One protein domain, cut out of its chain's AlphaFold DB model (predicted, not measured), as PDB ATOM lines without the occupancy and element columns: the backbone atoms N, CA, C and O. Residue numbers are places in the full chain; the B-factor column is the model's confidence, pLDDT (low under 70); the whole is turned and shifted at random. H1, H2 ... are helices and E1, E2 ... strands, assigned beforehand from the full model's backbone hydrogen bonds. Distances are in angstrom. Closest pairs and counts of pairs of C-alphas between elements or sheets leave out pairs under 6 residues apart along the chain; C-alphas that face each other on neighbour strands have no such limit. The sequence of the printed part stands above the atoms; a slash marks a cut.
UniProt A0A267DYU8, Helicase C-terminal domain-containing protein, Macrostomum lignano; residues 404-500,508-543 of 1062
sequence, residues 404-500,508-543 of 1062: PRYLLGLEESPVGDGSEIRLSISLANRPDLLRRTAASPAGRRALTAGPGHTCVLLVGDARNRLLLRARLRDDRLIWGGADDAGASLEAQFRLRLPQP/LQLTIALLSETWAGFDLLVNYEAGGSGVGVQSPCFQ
ATOM      1  N   PRO A 404     131.647 150.075 104.539       90.19
ATOM      2  CA  PRO A 404     131.538 150.497 105.938       90.19
ATOM      3  C   PRO A 404     132.891 150.927 106.530       90.19
ATOM      4  O   PRO A 404     133.903 150.255 106.344       90.19
ATOM      5  N   ARG A 405     132.914 152.032 107.284       89.88
ATOM      6  CA  ARG A 405     134.108 152.521 107.996       89.88
ATOM      7  C   ARG A 405     133.908 152.440 109.508       89.88
ATOM      8  O   ARG A 405     133.358 153.365 110.101       89.88
ATOM      9  N   TYR A 406     134.321 151.335 110.122       89.81
ATOM     10  CA  TYR A 406     134.149 151.122 111.563       89.81
ATOM     11  C   TYR A 406     135.080 152.007 112.403       89.81
ATOM     12  O   TYR A 406     136.248 152.209 112.055       89.81
ATOM     13  N   LEU A 407     134.559 152.476 113.533       89.06
ATOM     14  CA  LEU A 407     135.305 153.047 114.653       89.06
ATOM     15  C   LEU A 407     135.116 152.139 115.873       89.06
ATOM     16  O   LEU A 407     134.035 151.574 116.042       89.06
ATOM     17  N   LEU A 408     136.154 152.009 116.702       89.75
ATOM     18  CA  LEU A 408     136.110 151.301 117.979       89.75
ATOM     19  C   LEU A 408     136.441 152.289 119.107       89.75
ATOM     20  O   LEU A 408     137.581 152.732 119.237       89.75
ATOM     21  N   GLY A 409     135.432 152.637 119.902       88.19
ATOM     22  CA  GLY A 409     135.598 153.313 121.182       88.19
ATOM     23  C   GLY A 409     135.870 152.299 122.293       88.19
ATOM     24  O   GLY A 409     135.298 151.206 122.293       88.19
ATOM     25  N   LEU A 410     136.738 152.665 123.236       87.00
ATOM     26  CA  LEU A 410     137.038 151.888 124.435       87.00
ATOM     27  C   LEU A 410     137.072 152.838 125.635       87.00
ATOM     28  O   LEU A 410     137.898 153.748 125.684       87.00
ATOM     29  N   GLU A 411     136.177 152.613 126.592       85.38
ATOM     30  CA  GLU A 411     136.101 153.344 127.859       85.38
ATOM     31  C   GLU A 411     136.277 152.334 129.002       85.38
ATOM     32  O   GLU A 411     135.468 151.415 129.135       85.38
ATOM     33  N   GLU A 412     137.313 152.474 129.832       82.50
ATOM     34  CA  GLU A 412     137.395 151.736 131.102       82.50
ATOM     35  C   GLU A 412     136.628 152.520 132.182       82.50
ATOM     36  O   GLU A 412     136.697 153.748 132.242       82.50
ATOM     37  N   SER A 413     135.847 151.832 133.015       81.44
ATOM     38  CA  SER A 413     135.109 152.424 134.136       81.44
ATOM     39  C   SER A 413     135.281 151.573 135.400       81.44
ATOM     40  O   SER A 413     135.069 150.361 135.325       81.44
ATOM     41  N   PRO A 414     135.615 152.158 136.566       75.88
ATOM     42  CA  PRO A 414     135.621 151.425 137.830       75.88
ATOM     43  C   PRO A 414     134.181 151.095 138.255       75.88
ATOM     44  O   PRO A 414     133.312 151.970 138.267       75.88
ATOM     45  N   VAL A 415     133.912 149.832 138.594       75.31
ATOM     46  CA  VAL A 415     132.581 149.323 138.967       75.31
ATOM     47  C   VAL A 415     132.714 148.386 140.172       75.31
ATOM     48  O   VAL A 415     132.763 147.164 140.038       75.31
ATOM     49  N   GLY A 416     132.760 148.977 141.369       72.00
ATOM     50  CA  GLY A 416     133.055 148.253 142.609       72.00
ATOM     51  C   GLY A 416     134.518 147.808 142.655       72.00
ATOM     52  O   GLY A 416     135.399 148.549 142.224       72.00
ATOM     53  N   ASP A 417     134.770 146.587 143.124       64.06
ATOM     54  CA  ASP A 417     136.116 146.021 143.315       64.06
ATOM     55  C   ASP A 417     136.795 145.563 142.000       64.06
ATOM     56  O   ASP A 417     137.573 144.606 141.983       64.06
ATOM     57  N   GLY A 418     136.479 146.191 140.863       70.50
ATOM     58  CA  GLY A 418     137.025 145.838 139.552       70.50
ATOM     59  C   GLY A 418     136.583 146.776 138.427       70.50
ATOM     60  O   GLY A 418     135.755 147.667 138.621       70.50
ATOM     61  N   SER A 419     137.132 146.562 137.232       75.88
ATOM     62  CA  SER A 419     136.868 147.395 136.051       75.88
ATOM     63  C   SER A 419     135.836 146.778 135.102       75.88
ATOM     64  O   SER A 419     135.857 145.578 134.814       75.88
ATOM     65  N   GLU A 420     134.964 147.617 134.541       85.19
ATOM     66  CA  GLU A 420     134.111 147.299 133.392       85.19
ATOM     67  C   GLU A 420     134.621 148.085 132.173       85.19
ATOM     68  O   GLU A 420     134.619 149.315 132.171       85.19
ATOM     69  N   ILE A 421     135.056 147.380 131.124       86.00
ATOM     70  CA  ILE A 421     135.354 147.990 129.826       86.00
ATOM     71  C   ILE A 421     134.058 148.085 129.024       86.00
ATOM     72  O   ILE A 421     133.390 147.078 128.763       86.00
ATOM     73  N   ARG A 422     133.734 149.291 128.566       88.94
ATOM     74  CA  ARG A 422     132.732 149.538 127.535       88.94
ATOM     75  C   ARG A 422     133.418 149.627 126.177       88.94
ATOM     76  O   ARG A 422     134.298 150.455 125.969       88.94
ATOM     77  N   LEU A 423     132.983 148.789 125.244       90.69
ATOM     78  CA  LEU A 423     133.372 148.856 123.837       90.69
ATOM     79  C   LEU A 423     132.207 149.449 123.044       90.69
ATOM     80  O   LEU A 423     131.110 148.889 123.088       90.69
ATOM     81  N   SER A 424     132.422 150.543 122.314       90.56
ATOM     82  CA  SER A 424     131.436 151.082 121.369       90.56
ATOM     83  C   SER A 424     131.910 150.890 119.930       90.56
ATOM     84  O   SER A 424     133.085 151.072 119.615       90.56
ATOM     85  N   ILE A 425     131.008 150.466 119.042       91.38
ATOM     86  CA  ILE A 425     131.302 150.304 117.614       91.38
ATOM     87  C   ILE A 425     130.305 151.115 116.799       91.38
ATOM     88  O   ILE A 425     129.104 150.839 116.828       91.38
ATOM     89  N   SER A 426     130.811 152.086 116.042       90.44
ATOM     90  CA  SER A 426     130.024 152.981 115.187       90.44
ATOM     91  C   SER A 426     130.615 153.083 113.772       90.44
ATOM     92  O   SER A 426     131.638 152.468 113.459       90.44
ATOM     93  N   LEU A 427     129.925 153.792 112.870       90.06
ATOM     94  CA  LEU A 427     130.292 153.917 111.453       90.06
ATOM     95  C   LEU A 427     130.608 155.372 111.078       90.06
ATOM     96  O   LEU A 427     129.696 156.186 110.930       90.06
ATOM     97  N   ALA A 428     131.884 155.676 110.830       89.31
ATOM     98  CA  ALA A 428     132.365 157.022 110.503       89.31
ATOM     99  C   ALA A 428     131.690 157.630 109.258       89.31
ATOM    100  O   ALA A 428     131.415 158.823 109.219       89.31
ATOM    101  N   ASN A 429     131.391 156.811 108.242       90.25
ATOM    102  CA  ASN A 429     130.717 157.245 107.011       90.25
ATOM    103  C   ASN A 429     129.215 156.917 106.972       90.25
ATOM    104  O   ASN A 429     128.628 156.895 105.889       90.25
ATOM    105  N   ARG A 430     128.560 156.682 108.122       89.50
ATOM    106  CA  ARG A 430     127.105 156.435 108.187       89.50
ATOM    107  C   ARG A 430     126.274 157.443 107.362       89.50
ATOM    108  O   ARG A 430     125.405 156.974 106.622       89.50
ATOM    109  N   PRO A 431     126.544 158.770 107.376       88.25
ATOM    110  CA  PRO A 431     125.810 159.727 106.540       88.25
ATOM    111  C   PRO A 431     125.951 159.471 105.031       88.25
ATOM    112  O   PRO A 431     125.006 159.691 104.277       88.25
ATOM    113  N   ASP A 432     127.098 158.974 104.570       87.44
ATOM    114  CA  ASP A 432     127.350 158.701 103.149       87.44
ATOM    115  C   ASP A 432     126.695 157.398 102.692       87.44
ATOM    116  O   ASP A 432     126.131 157.340 101.599       87.44
ATOM    117  N   LEU A 433     126.694 156.373 103.548       89.44
ATOM    118  CA  LEU A 433     125.986 155.113 103.301       89.44
ATOM    119  C   LEU A 433     124.466 155.339 103.231       89.44
ATOM    120  O   LEU A 433     123.797 154.818 102.331       89.44
ATOM    121  N   LEU A 434     123.924 156.181 104.120       88.94
ATOM    122  CA  LEU A 434     122.530 156.632 104.073       88.94
ATOM    123  C   LEU A 434     122.238 157.429 102.791       88.94
ATOM    124  O   LEU A 434     121.325 157.069 102.048       88.94
ATOM    125  N   ARG A 435     123.051 158.445 102.455       87.88
ATOM    126  CA  ARG A 435     122.888 159.223 101.210       87.88
ATOM    127  C   ARG A 435     122.957 158.341  99.954       87.88
ATOM    128  O   ARG A 435     122.101 158.471  99.082       87.88
ATOM    129  N   ARG A 436     123.902 157.396  99.870       85.88
ATOM    130  CA  ARG A 436     124.062 156.481  98.721       85.88
ATOM    131  C   ARG A 436     122.867 155.541  98.542       85.88
ATOM    132  O   ARG A 436     122.455 155.283  97.411       85.88
ATOM    133  N   THR A 437     122.305 155.037  99.640       86.31
ATOM    134  CA  THR A 437     121.151 154.120  99.605       86.31
ATOM    135  C   THR A 437     119.810 154.834  99.429       86.31
ATOM    136  O   THR A 437     118.893 154.231  98.881       86.31
ATOM    137  N   ALA A 438     119.704 156.116  99.796       86.12
ATOM    138  CA  ALA A 438     118.551 156.960  99.478       86.12
ATOM    139  C   ALA A 438     118.559 157.461  98.019       86.12
ATOM    140  O   ALA A 438     117.506 157.545  97.388       86.12
ATOM    141  N   ALA A 439     119.736 157.780  97.468       85.75
ATOM    142  CA  ALA A 439     119.880 158.315  96.111       85.75
ATOM    143  C   ALA A 439     119.789 157.252  94.997       85.75
ATOM    144  O   ALA A 439     119.522 157.591  93.844       85.75
ATOM    145  N   SER A 440     120.030 155.975  95.309       83.56
ATOM    146  CA  SER A 440     120.040 154.895  94.317       83.56
ATOM    147  C   SER A 440     118.695 154.161  94.235       83.56
ATOM    148  O   SER A 440     118.190 153.716  95.268       83.56
ATOM    149  N   PRO A 441     118.148 153.891  93.030       80.12
ATOM    150  CA  PRO A 441     116.950 153.059  92.873       80.12
ATOM    151  C   PRO A 441     117.157 151.599  93.323       80.12
ATOM    152  O   PRO A 441     116.188 150.865  93.485       80.12
ATOM    153  N   ALA A 442     118.403 151.169  93.560       80.69
ATOM    154  CA  ALA A 442     118.716 149.866  94.149       80.69
ATOM    155  C   ALA A 442     118.545 149.821  95.689       80.69
ATOM    156  O   ALA A 442     118.670 148.749  96.290       80.69
ATOM    157  N   GLY A 443     118.279 150.957  96.348       85.12
ATOM    158  CA  GLY A 443     118.096 151.041  97.799       85.12
ATOM    159  C   GLY A 443     119.298 150.487  98.570       85.12
ATOM    160  O   GLY A 443     120.449 150.775  98.241       85.12
ATOM    161  N   ARG A 444     119.055 149.610  99.557       82.06
ATOM    162  CA  ARG A 444     120.124 148.950 100.342       82.06
ATOM    163  C   ARG A 444     121.108 148.127  99.492       82.06
ATOM    164  O   ARG A 444     122.250 147.940  99.900       82.06
ATOM    165  N   ARG A 445     120.719 147.675  98.287       80.81
ATOM    166  CA  ARG A 445     121.627 146.977  97.350       80.81
ATOM    167  C   ARG A 445     122.668 147.911  96.711       80.81
ATOM    168  O   ARG A 445     123.547 147.433  96.007       80.81
ATOM    169  N   ALA A 446     122.595 149.220  96.969       82.44
ATOM    170  CA  ALA A 446     123.622 150.194  96.611       82.44
ATOM    171  C   ALA A 446     124.780 150.290  97.627       82.44
ATOM    172  O   ALA A 446     125.675 151.113  97.439       82.44
ATOM    173  N   LEU A 447     124.802 149.487  98.698       86.50
ATOM    174  CA  LEU A 447     126.002 149.306  99.526       86.50
ATOM    175  C   LEU A 447     126.994 148.387  98.807       86.50
ATOM    176  O   LEU A 447     126.605 147.314  98.350       86.50
ATOM    177  N   THR A 448     128.276 148.758  98.745       88.31
ATOM    178  CA  THR A 448     129.290 147.938  98.053       88.31
ATOM    179  C   THR A 448     129.545 146.622  98.794       88.31
ATOM    180  O   THR A 448     129.703 145.592  98.149       88.31
ATOM    181  N   ALA A 449     129.489 146.626 100.131       86.06
ATOM    182  CA  ALA A 449     129.592 145.412 100.950       86.06
ATOM    183  C   ALA A 449     128.316 144.534 100.928       86.06
ATOM    184  O   ALA A 449     128.356 143.375 101.339       86.06
ATOM    185  N   GLY A 450     127.199 145.070 100.415       85.94
ATOM    186  CA  GLY A 450     125.891 144.417 100.340       85.94
ATOM    187  C   GLY A 450     125.033 144.523 101.620       85.94
ATOM    188  O   GLY A 450     125.566 144.674 102.719       85.94
ATOM    189  N   PRO A 451     123.693 144.392 101.511       81.19
ATOM    190  CA  PRO A 451     122.718 144.561 102.607       81.19
ATOM    191  C   PRO A 451     122.610 143.329 103.532       81.19
ATOM    192  O   PRO A 451     121.532 142.910 103.950       81.19
ATOM    193  N   GLY A 452     123.739 142.665 103.749       83.94
ATOM    194  CA  GLY A 452     123.886 141.494 104.610       83.94
ATOM    195  C   GLY A 452     125.286 141.398 105.213       83.94
ATOM    196  O   GLY A 452     125.616 140.387 105.837       83.94
ATOM    197  N   HIS A 453     126.117 142.429 105.015       91.62
ATOM    198  CA  HIS A 453     127.463 142.464 105.554       91.62
ATOM    199  C   HIS A 453     127.426 142.373 107.084       91.62
ATOM    200  O   HIS A 453     126.569 142.952 107.760       91.62
ATOM    201  N   THR A 454     128.325 141.545 107.606       92.44
ATOM    202  CA  THR A 454     128.375 141.157 109.012       92.44
ATOM    203  C   THR A 454     129.831 141.138 109.450       92.44
ATOM    204  O   THR A 454     130.675 140.564 108.759       92.44
ATOM    205  N   CYS A 455     130.109 141.720 110.610       93.31
ATOM    206  CA  CYS A 455     131.378 141.597 111.315       93.31
ATOM    207  C   CYS A 455     131.196 140.784 112.600       93.31
ATOM    208  O   CYS A 455     130.113 140.736 113.186       93.31
ATOM    209  N   VAL A 456     132.270 140.153 113.051       95.12
ATOM    210  CA  VAL A 456     132.369 139.473 114.336       95.12
ATOM    211  C   VAL A 456     133.264 140.307 115.241       95.12
ATOM    212  O   VAL A 456     134.414 140.556 114.890       95.12
ATOM    213  N   LEU A 457     132.747 140.711 116.399       95.25
ATOM    214  CA  LEU A 457     133.565 141.187 117.508       95.25
ATOM    215  C   LEU A 457     133.960 139.980 118.363       95.25
ATOM    216  O   LEU A 457     133.085 139.249 118.834       95.25
ATOM    217  N   LEU A 458     135.259 139.799 118.575       95.50
ATOM    218  CA  LEU A 458     135.838 138.890 119.558       95.50
ATOM    219  C   LEU A 458     136.696 139.695 120.539       95.50
ATOM    220  O   LEU A 458     137.394 140.623 120.129       95.50
ATOM    221  N   VAL A 459     136.698 139.303 121.810       93.50
ATOM    222  CA  VAL A 459     137.694 139.752 122.792       93.50
ATOM    223  C   VAL A 459     138.271 138.524 123.472       93.50
ATOM    224  O   VAL A 459     137.513 137.719 124.017       93.50
ATOM    225  N   GLY A 460     139.590 138.370 123.422       91.44
ATOM    226  CA  GLY A 460     140.327 137.328 124.132       91.44
ATOM    227  C   GLY A 460     141.309 137.911 125.140       91.44
ATOM    228  O   GLY A 460     141.684 139.077 125.026       91.44
ATOM    229  N   ASP A 461     141.738 137.101 126.103       86.88
ATOM    230  CA  ASP A 461     142.869 137.420 126.979       86.88
ATOM    231  C   ASP A 461     144.178 136.761 126.506       86.88
ATOM    232  O   ASP A 461     144.185 135.883 125.640       86.88
ATOM    233  N   ALA A 462     145.299 137.144 127.125       82.50
ATOM    234  CA  ALA A 462     146.607 136.515 126.907       82.50
ATOM    235  C   ALA A 462     146.654 135.000 127.228       82.50
ATOM    236  O   ALA A 462     147.595 134.315 126.831       82.50
ATOM    237  N   ARG A 463     145.635 134.448 127.907       82.19
ATOM    238  CA  ARG A 463     145.468 133.005 128.162       82.19
ATOM    239  C   ARG A 463     144.587 132.318 127.102       82.19
ATOM    240  O   ARG A 463     144.149 131.189 127.319       82.19
ATOM    241  N   ASN A 464     144.332 132.974 125.963       85.88
ATOM    242  CA  ASN A 464     143.544 132.474 124.827       85.88
ATOM    243  C   ASN A 464     142.050 132.191 125.148       85.88
ATOM    244  O   ASN A 464     141.331 131.568 124.356       85.88
ATOM    245  N   ARG A 465     141.541 132.671 126.292       87.75
ATOM    246  CA  ARG A 465     140.131 132.526 126.680       87.75
ATOM    247  C   ARG A 465     139.293 133.573 125.957       87.75
ATOM    248  O   ARG A 465     139.638 134.751 125.953       87.75
ATOM    249  N   LEU A 466     138.174 133.161 125.365       91.12
ATOM    250  CA  LEU A 466     137.246 134.069 124.692       91.12
ATOM    251  C   LEU A 466     136.306 134.726 125.716       91.12
ATOM    252  O   LEU A 466     135.389 134.081 126.218       91.12
ATOM    253  N   LEU A 467     136.527 136.008 126.006       90.12
ATOM    254  CA  LEU A 467     135.757 136.776 126.989       90.12
ATOM    255  C   LEU A 467     134.452 137.346 126.411       90.12
ATOM    256  O   LEU A 467     133.438 137.410 127.102       90.12
ATOM    257  N   LEU A 468     134.463 137.753 125.138       91.88
ATOM    258  CA  LEU A 468     133.296 138.297 124.438       91.88
ATOM    259  C   LEU A 468     133.241 137.771 122.999       91.88
ATOM    260  O   LEU A 468     134.257 137.740 122.306       91.88
ATOM    261  N   ARG A 469     132.037 137.415 122.529       94.06
ATOM    262  CA  ARG A 469     131.745 137.120 121.117       94.06
ATOM    263  C   ARG A 469     130.407 137.726 120.697       94.06
ATOM    264  O   ARG A 469     129.391 137.479 121.342       94.06
ATOM    265  N   ALA A 470     130.382 138.487 119.606       93.88
ATOM    266  CA  ALA A 470     129.161 139.082 119.060       93.88
ATOM    267  C   ALA A 470     129.196 139.150 117.526       93.88
ATOM    268  O   ALA A 470     130.255 139.347 116.936       93.88
ATOM    269  N   ARG A 471     128.033 139.018 116.867       93.44
ATOM    270  CA  ARG A 471     127.887 139.268 115.419       93.44
ATOM    271  C   ARG A 471     127.122 140.571 115.184       93.44
ATOM    272  O   ARG A 471     125.983 140.726 115.625       93.44
ATOM    273  N   LEU A 472     127.756 141.496 114.476       91.56
ATOM    274  CA  LEU A 472     127.271 142.832 114.139       91.56
ATOM    275  C   LEU A 472     126.874 142.866 112.666       91.56
ATOM    276  O   LEU A 472     127.707 142.613 111.807       91.56
ATOM    277  N   ARG A 473     125.612 143.191 112.366       90.56
ATOM    278  CA  ARG A 473     125.148 143.423 110.988       90.56
ATOM    279  C   ARG A 473     125.187 144.910 110.674       90.56
ATOM    280  O   ARG A 473     124.632 145.691 111.449       90.56
ATOM    281  N   ASP A 474     125.731 145.281 109.521       89.06
ATOM    282  CA  ASP A 474     125.816 146.685 109.096       89.06
ATOM    283  C   ASP A 474     124.440 147.344 109.006       89.06
ATOM    284  O   ASP A 474     124.282 148.490 109.414       89.06
ATOM    285  N   ASP A 475     123.413 146.595 108.592       86.50
ATOM    286  CA  ASP A 475     122.025 147.064 108.584       86.50
ATOM    287  C   ASP A 475     121.564 147.628 109.942       86.50
ATOM    288  O   ASP A 475     120.753 148.554 109.970       86.50
ATOM    289  N   ARG A 476     122.092 147.112 111.066       85.88
ATOM    290  CA  ARG A 476     121.835 147.683 112.395       85.88
ATOM    291  C   ARG A 476     122.620 148.971 112.616       85.88
ATOM    292  O   ARG A 476     122.013 149.941 113.028       85.88
ATOM    293  N   LEU A 477     123.914 149.025 112.304       86.44
ATOM    294  CA  LEU A 477     124.727 150.240 112.499       86.44
ATOM    295  C   LEU A 477     124.327 151.400 111.561       86.44
ATOM    296  O   LEU A 477     124.513 152.567 111.897       86.44
ATOM    297  N   ILE A 478     123.751 151.100 110.393       86.31
ATOM    298  CA  ILE A 478     123.272 152.108 109.439       86.31
ATOM    299  C   ILE A 478     121.856 152.587 109.813       86.31
ATOM    300  O   ILE A 478     121.653 153.793 109.975       86.31
ATOM    301  N   TRP A 479     120.891 151.674 109.997       84.44
ATOM    302  CA  TRP A 479     119.455 152.000 110.125       84.44
ATOM    303  C   TRP A 479     118.811 151.664 111.485       84.44
ATOM    304  O   TRP A 479     117.613 151.858 111.644       84.44
ATOM    305  N   GLY A 480     119.548 151.134 112.461       69.19
ATOM    306  CA  GLY A 480     118.997 150.552 113.695       69.19
ATOM    307  C   GLY A 480     118.619 151.526 114.817       69.19
ATOM    308  O   GLY A 480     118.739 151.144 115.976       69.19
ATOM    309  N   GLY A 481     118.197 152.750 114.496       61.44
ATOM    310  CA  GLY A 481     117.676 153.725 115.462       61.44
ATOM    311  C   GLY A 481     116.292 154.218 115.047       61.44
ATOM    312  O   GLY A 481     115.998 154.256 113.853       61.44
ATOM    313  N   ALA A 482     115.454 154.577 116.019       45.62
ATOM    314  CA  ALA A 482     114.171 155.225 115.761       45.62
ATOM    315  C   ALA A 482     114.393 156.725 115.516       45.62
ATOM    316  O   ALA A 482     114.920 157.387 116.400       45.62
ATOM    317  N   ASP A 483     114.022 157.192 114.321       46.16
ATOM    318  CA  ASP A 483     113.728 158.556 113.828       46.16
ATOM    319  C   ASP A 483     114.619 159.779 114.183       46.16
ATOM    320  O   ASP A 483     114.553 160.782 113.469       46.16
ATOM    321  N   ASP A 484     115.533 159.705 115.153       43.88
ATOM    322  CA  ASP A 484     116.498 160.759 115.484       43.88
ATOM    323  C   ASP A 484     117.596 160.874 114.412       43.88
ATOM    324  O   ASP A 484     118.670 160.259 114.467       43.88
ATOM    325  N   ALA A 485     117.324 161.710 113.411       43.56
ATOM    326  CA  ALA A 485     118.197 162.025 112.284       43.56
ATOM    327  C   ALA A 485     119.420 162.899 112.661       43.56
ATOM    328  O   ALA A 485     119.669 163.931 112.038       43.56
ATOM    329  N   GLY A 486     120.213 162.478 113.656       49.59
ATOM    330  CA  GLY A 486     121.427 163.192 114.077       49.59
ATOM    331  C   GLY A 486     122.480 162.369 114.828       49.59
ATOM    332  O   GLY A 486     123.668 162.513 114.543       49.59
ATOM    333  N   ALA A 487     122.087 161.492 115.758       50.75
ATOM    334  CA  ALA A 487     123.037 160.789 116.631       50.75
ATOM    335  C   ALA A 487     123.908 159.749 115.892       50.75
ATOM    336  O   ALA A 487     123.450 159.088 114.951       50.75
ATOM    337  N   SER A 488     125.154 159.532 116.346       60.41
ATOM    338  CA  SER A 488     125.904 158.326 115.969       60.41
ATOM    339  C   SER A 488     125.196 157.104 116.556       60.41
ATOM    340  O   SER A 488     124.841 157.077 117.732       60.41
ATOM    341  N   LEU A 489     124.938 156.092 115.724       76.62
ATOM    342  CA  LEU A 489     124.368 154.842 116.215       76.62
ATOM    343  C   LEU A 489     125.509 153.887 116.543       76.62
ATOM    344  O   LEU A 489     126.280 153.512 115.655       76.62
ATOM    345  N   GLU A 490     125.610 153.512 117.813       82.75
ATOM    346  CA  GLU A 490     126.744 152.753 118.330       82.75
ATOM    347  C   GLU A 490     126.271 151.440 118.952       82.75
ATOM    348  O   GLU A 490     125.393 151.420 119.816       82.75
ATOM    349  N   ALA A 491     126.862 150.324 118.531       87.12
ATOM    350  CA  ALA A 491     126.682 149.059 119.222       87.12
ATOM    351  C   ALA A 491     127.603 149.031 120.445       87.12
ATOM    352  O   ALA A 491     128.818 148.904 120.302       87.12
ATOM    353  N   GLN A 492     127.018 149.172 121.634       89.75
ATOM    354  CA  GLN A 492     127.742 149.110 122.901       89.75
ATOM    355  C   GLN A 492     127.777 147.682 123.456       89.75
ATOM    356  O   GLN A 492     126.758 146.992 123.512       89.75
ATOM    357  N   PHE A 493     128.948 147.274 123.931       90.94
ATOM    358  CA  PHE A 493     129.185 146.039 124.669       90.94
ATOM    359  C   PHE A 493     129.867 146.375 125.993       90.94
ATOM    360  O   PHE A 493     130.654 147.316 126.066       90.94
ATOM    361  N   ARG A 494     129.574 145.601 127.037       89.50
ATOM    362  CA  ARG A 494     130.201 145.734 128.356       89.50
ATOM    363  C   ARG A 494     130.911 144.434 128.693       89.50
ATOM    364  O   ARG A 494     130.323 143.364 128.543       89.50
ATOM    365  N   LEU A 495     132.154 144.542 129.136       87.69
ATOM    366  CA  LEU A 495     132.989 143.432 129.561       87.69
ATOM    367  C   LEU A 495     133.531 143.747 130.953       87.69
ATOM    368  O   LEU A 495     134.352 144.646 131.115       87.69
ATOM    369  N   ARG A 496     133.085 142.996 131.959       82.44
ATOM    370  CA  ARG A 496     133.698 143.033 133.289       82.44
ATOM    371  C   ARG A 496     135.000 142.256 133.250       82.44
ATOM    372  O   ARG A 496     135.017 141.118 132.777       82.44
ATOM    373  N   LEU A 497     136.071 142.871 133.729       75.06
ATOM    374  CA  LEU A 497     137.360 142.209 133.826       75.06
ATOM    375  C   LEU A 497     137.344 141.246 135.023       75.06
ATOM    376  O   LEU A 497     136.826 141.607 136.082       75.06
ATOM    377  N   PRO A 498     137.881 140.020 134.890       65.94
ATOM    378  CA  PRO A 498     138.128 139.185 136.057       65.94
ATOM    379  C   PRO A 498     139.196 139.857 136.931       65.94
ATOM    380  O   PRO A 498     140.180 140.379 136.408       65.94
ATOM    381  N   GLN A 499     139.017 139.827 138.253       62.47
ATOM    382  CA  GLN A 499     140.054 140.276 139.185       62.47
ATOM    383  C   GLN A 499     141.348 139.460 138.973       62.47
ATOM    384  O   GLN A 499     141.260 138.251 138.723       62.47
ATOM    385  N   PRO A 500     142.541 140.081 139.074       58.34
ATOM    386  CA  PRO A 500     143.807 139.355 139.022       58.34
ATOM    387  C   PRO A 500     143.880 138.370 140.194       58.34
ATOM    388  O   PRO A 500     143.609 138.737 141.337       58.34
ATOM    389  N   LEU A 508     146.338 142.879 132.665       69.56
ATOM    390  CA  LEU A 508     145.338 142.113 131.919       69.56
ATOM    391  C   LEU A 508     145.311 142.499 130.429       69.56
ATOM    392  O   LEU A 508     144.505 143.320 129.991       69.56
ATOM    393  N   GLN A 509     146.208 141.887 129.658       82.06
ATOM    394  CA  GLN A 509     146.329 142.059 128.217       82.06
ATOM    395  C   GLN A 509     145.138 141.419 127.501       82.06
ATOM    396  O   GLN A 509     144.916 140.202 127.564       82.06
ATOM    397  N   LEU A 510     144.392 142.257 126.786       88.00
ATOM    398  CA  LEU A 510     143.254 141.883 125.962       88.00
ATOM    399  C   LEU A 510     143.584 142.055 124.482       88.00
ATOM    400  O   LEU A 510     144.165 143.055 124.070       88.00
ATOM    401  N   THR A 511     143.141 141.102 123.668       90.56
ATOM    402  CA  THR A 511     143.151 141.214 122.207       90.56
ATOM    403  C   THR A 511     141.716 141.377 121.719       90.56
ATOM    404  O   THR A 511     140.909 140.450 121.807       90.56
ATOM    405  N   ILE A 512     141.387 142.560 121.203       92.12
ATOM    406  CA  ILE A 512     140.080 142.886 120.632       92.12
ATOM    407  C   ILE A 512     140.183 142.772 119.110       92.12
ATOM    408  O   ILE A 512     140.962 143.483 118.477       92.12
ATOM    409  N   ALA A 513     139.384 141.888 118.515       93.62
ATOM    410  CA  ALA A 513     139.346 141.661 117.075       93.62
ATOM    411  C   ALA A 513     137.947 141.966 116.519       93.62
ATOM    412  O   ALA A 513     136.978 141.290 116.869       93.62
ATOM    413  N   LEU A 514     137.836 142.952 115.624       94.62
ATOM    414  CA  LEU A 514     136.628 143.197 114.831       94.62
ATOM    415  C   LEU A 514     136.885 142.729 113.397       94.62
ATOM    416  O   LEU A 514     137.571 143.398 112.628       94.62
ATOM    417  N   LEU A 515     136.347 141.562 113.053       94.88
ATOM    418  CA  LEU A 515     136.649 140.848 111.814       94.88
ATOM    419  C   LEU A 515     135.443 140.854 110.874       94.88
ATOM    420  O   LEU A 515     134.358 140.453 111.288       94.88
ATOM    421  N   SER A 516     135.602 141.193 109.593       92.81
ATOM    422  CA  SER A 516     134.526 140.934 108.618       92.81
ATOM    423  C   SER A 516     134.281 139.426 108.480       92.81
ATOM    424  O   SER A 516     135.217 138.625 108.483       92.81
ATOM    425  N   GLU A 517     133.027 139.010 108.292       91.31
ATOM    426  CA  GLU A 517     132.711 137.633 107.906       91.31
ATOM    427  C   GLU A 517     133.013 137.341 106.424       91.31
ATOM    428  O   GLU A 517     132.956 136.175 106.038       91.31
ATOM    429  N   THR A 518     133.246 138.347 105.570       90.56
ATOM    430  CA  THR A 518     133.130 138.198 104.097       90.56
ATOM    431  C   THR A 518     134.183 138.925 103.261       90.56
ATOM    432  O   THR A 518     134.492 138.427 102.182       90.56
ATOM    433  N   TRP A 519     134.740 140.045 103.729       91.44
ATOM    434  CA  TRP A 519     135.695 140.870 102.980       91.44
ATOM    435  C   TRP A 519     137.073 140.905 103.652       91.44
ATOM    436  O   TRP A 519     137.167 141.065 104.866       91.44
ATOM    437  N   ALA A 520     138.149 140.834 102.870       89.94
ATOM    438  CA  ALA A 520     139.505 141.152 103.319       89.94
ATOM    439  C   ALA A 520     139.743 142.675 103.324       89.94
ATOM    440  O   ALA A 520     139.214 143.385 102.466       89.94
ATOM    441  N   GLY A 521     140.548 143.175 104.270       83.38
ATOM    442  CA  GLY A 521     140.902 144.601 104.384       83.38
ATOM    443  C   GLY A 521     140.003 145.459 105.292       83.38
ATOM    444  O   GLY A 521     140.142 146.680 105.283       83.38
ATOM    445  N   PHE A 522     139.104 144.847 106.071       80.00
ATOM    446  CA  PHE A 522     138.250 145.527 107.068       80.00
ATOM    447  C   PHE A 522     138.665 145.293 108.518       80.00
ATOM    448  O   PHE A 522     138.091 145.901 109.418       80.00
ATOM    449  N   ASP A 523     139.590 144.366 108.738       88.44
ATOM    450  CA  ASP A 523     139.799 143.770 110.047       88.44
ATOM    451  C   ASP A 523     140.543 144.717 110.985       88.44
ATOM    452  O   ASP A 523     141.568 145.302 110.622       88.44
ATOM    453  N   LEU A 524     140.010 144.868 112.195       87.31
ATOM    454  CA  LEU A 524     140.628 145.637 113.265       87.31
ATOM    455  C   LEU A 524     141.187 144.650 114.282       87.31
ATOM    456  O   LEU A 524     140.470 143.744 114.712       87.31
ATOM    457  N   LEU A 525     142.436 144.853 114.686       88.62
ATOM    458  CA  LEU A 525     143.056 144.153 115.801       88.62
ATOM    459  C   LEU A 525     143.639 145.207 116.738       88.62
ATOM    460  O   LEU A 525     144.409 146.060 116.296       88.62
ATOM    461  N   VAL A 526     143.233 145.170 118.002       88.44
ATOM    462  CA  VAL A 526     143.670 146.109 119.035       88.44
ATOM    463  C   VAL A 526     144.116 145.312 120.247       88.44
ATOM    464  O   VAL A 526     143.318 144.593 120.848       88.44
ATOM    465  N   ASN A 527     145.385 145.465 120.608       87.88
ATOM    466  CA  ASN A 527     145.903 144.987 121.880       87.88
ATOM    467  C   ASN A 527     145.674 146.099 122.908       87.88
ATOM    468  O   ASN A 527     146.003 147.257 122.642       87.88
ATOM    469  N   TYR A 528     145.087 145.758 124.050       83.19
ATOM    470  CA  TYR A 528     144.772 146.690 125.128       83.19
ATOM    471  C   TYR A 528     145.330 146.168 126.451       83.19
ATOM    472  O   TYR A 528     145.193 144.984 126.753       83.19
ATOM    473  N   GLU A 529     145.934 147.054 127.238       76.75
ATOM    474  CA  GLU A 529     146.452 146.755 128.573       76.75
ATOM    475  C   GLU A 529     145.609 147.524 129.597       76.75
ATOM    476  O   GLU A 529     145.531 148.754 129.542       76.75
ATOM    477  N   ALA A 530     144.935 146.800 130.497       63.72
ATOM    478  CA  ALA A 530     144.079 147.404 131.516       63.72
ATOM    479  C   ALA A 530     144.872 148.352 132.435       63.72
ATOM    480  O   ALA A 530     145.999 148.043 132.826       63.72
ATOM    481  N   GLY A 531     144.286 149.507 132.768       56.78
ATOM    482  CA  GLY A 531     144.969 150.584 133.498       56.78
ATOM    483  C   GLY A 531     145.746 151.582 132.621       56.78
ATOM    484  O   GLY A 531     146.266 152.570 133.142       56.78
ATOM    485  N   GLY A 532     145.812 151.383 131.299       49.50
ATOM    486  CA  GLY A 532     146.325 152.384 130.358       49.50
ATOM    487  C   GLY A 532     145.307 153.494 130.056       49.50
ATOM    488  O   GLY A 532     144.118 153.226 129.869       49.50
ATOM    489  N   SER A 533     145.766 154.749 129.945       38.06
ATOM    490  CA  SER A 533     144.916 155.891 129.563       38.06
ATOM    491  C   SER A 533     144.233 155.648 128.211       38.06
ATOM    492  O   SER A 533     144.917 155.358 127.229       38.06
ATOM    493  N   GLY A 534     142.902 155.779 128.161       39.59
ATOM    494  CA  GLY A 534     142.069 155.310 127.046       39.59
ATOM    495  C   GLY A 534     142.507 155.783 125.653       39.59
ATOM    496  O   GLY A 534     142.656 156.978 125.398       39.59
ATOM    497  N   VAL A 535     142.662 154.828 124.730       42.25
ATOM    498  CA  VAL A 535     143.071 155.066 123.338       42.25
ATOM    499  C   VAL A 535     141.892 154.798 122.401       42.25
ATOM    500  O   VAL A 535     141.468 153.657 122.230       42.25
ATOM    501  N   GLY A 536     141.382 155.841 121.744       40.50
ATOM    502  CA  GLY A 536     140.375 155.702 120.687       40.50
ATOM    503  C   GLY A 536     140.996 155.176 119.390       40.50
ATOM    504  O   GLY A 536     141.511 155.957 118.587       40.50
ATOM    505  N   VAL A 537     140.961 153.860 119.168       48.72
ATOM    506  CA  VAL A 537     141.626 153.233 118.015       48.72
ATOM    507  C   VAL A 537     140.722 153.242 116.779       48.72
ATOM    508  O   VAL A 537     139.824 152.416 116.609       48.72
ATOM    509  N   GLN A 538     141.001 154.172 115.864       39.94
ATOM    510  CA  GLN A 538     140.393 154.169 114.534       39.94
ATOM    511  C   GLN A 538     140.884 152.991 113.687       39.94
ATOM    512  O   GLN A 538     142.026 152.536 113.809       39.94
ATOM    513  N   SER A 539     140.027 152.537 112.773       37.59
ATOM    514  CA  SER A 539     140.326 151.408 111.898       37.59
ATOM    515  C   SER A 539     141.567 151.647 111.017       37.59
ATOM    516  O   SER A 539     141.701 152.731 110.440       37.59
ATOM    517  N   PRO A 540     142.447 150.639 110.799       38.56
ATOM    518  CA  PRO A 540     143.603 150.764 109.895       38.56
ATOM    519  C   PRO A 540     143.217 151.124 108.452       38.56
ATOM    520  O   PRO A 540     144.038 151.592 107.668       38.56
ATOM    521  N   CYS A 541     141.942 150.933 108.108       38.91
ATOM    522  CA  CYS A 541     141.351 151.333 106.844       38.91
ATOM    523  C   CYS A 541     141.240 152.866 106.667       38.91
ATOM    524  O   CYS A 541     141.022 153.304 105.544       38.91
ATOM    525  N   PHE A 542     141.400 153.691 107.717       35.06
ATOM    526  CA  PHE A 542     141.294 155.162 107.617       35.06
ATOM    527  C   PHE A 542     142.323 155.970 108.421       35.06
ATOM    528  O   PHE A 542     142.207 157.192 108.496       35.06
ATOM    529  N   GLN A 543     143.376 155.340 108.945       33.47
ATOM    530  CA  GLN A 543     144.504 156.095 109.501       33.47
ATOM    531  C   GLN A 543     145.237 156.866 108.380       33.47
ATOM    532  O   GLN A 543     145.621 156.254 107.376       33.47
TER     533      GLN A 543
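What this domain is: This is residues 404 to 500 and 508 to 543 of the 1062 residues of the protein "Helicase C-terminal domain-containing protein" of Macrostomum lignano (UniProt A0A267DYU8). You will meet a sandwich of two sheets face to face, E1 E2 E5 over E4 E3 E6 E7, their strands running nearly alongside each other, with the helices H1, H2 and H3 gathered at one end. Residues 530 to 543, with no named element, fold back past the E1 edge, where residues 537 to 538 pair with it. The printed part has 133 residues, with seven named strands and three named helices in the order E1 E2 H1 H2 E3 E4 H3 E5 E6 E7. Both sheets are antiparallel, and the class is mixed, helices and strands. The whole is compact, with a radius of gyration of the C-alphas of 16.1 A, and its outline is elongated, 55 by 32 by 24 A.

How they stand to each other: Start with E1, residues 406 to 414, and E2, residues 419 to 427, a hairpin in which N 409 and O 424 are 2.8 A apart. E5, residues 491 to 496, is the antiparallel neighbour of E2, with N 423 and O 493 at 2.9 A. H1, residues 430 to 439, and H2, residues 443 to 446, touch only at the corner by their link, closest at the C-alphas of Thr 437 and Gly 443, 4.7 A. E3, residues 454 to 461, and E4, residues 466 to 473, form a hairpin, with N 457 and O 470 at 2.9 A. H3, residues 474 to 479, touches H1 and is about perpendicular to it at 75 degrees; their closest C-alphas, of Arg 430 and Ile 478, are 5.9 A apart. H3 only grazes the sheet E1 E2 E5, with its residues 474 to 478. E6, residues 509 to 516, pairs with E3 through N 458 and O 513, 2.8 A, and forms a hairpin with E7, residues 524 to 529, through N 512 and O 526, 2.8 A. In the sandwich, the facing parts are 10.2 A centre to centre and the strands stand at 19 degrees. In H1 and H3 every O i to N i+4 pair is within hydrogen-bond range; H2 is too short for one.

Where its parts are: Find C-alpha 406 at (134.149, 151.122, 111.563); E1 runs 26.3 A from there, as long as E2. H1 spans 14.2 A, E3 23.4 A, E4 20.5 A and E6 22.9 A. E7 ends at C-alpha 529, (146.452, 146.755, 128.573).

The domain as a whole: The C-alphas farthest apart, of Pro 441 and Pro 500, are 55.1 A apart. Residues 501 to 507 are not printed, and C-alphas 500 and 508 are 7.8 A apart across the cut. The link from H3 to E5 is long. Look for pLDDT under 70 at residue 417, residues 480 to 488, 498 to 500, residue 508 and residues 530 to 543.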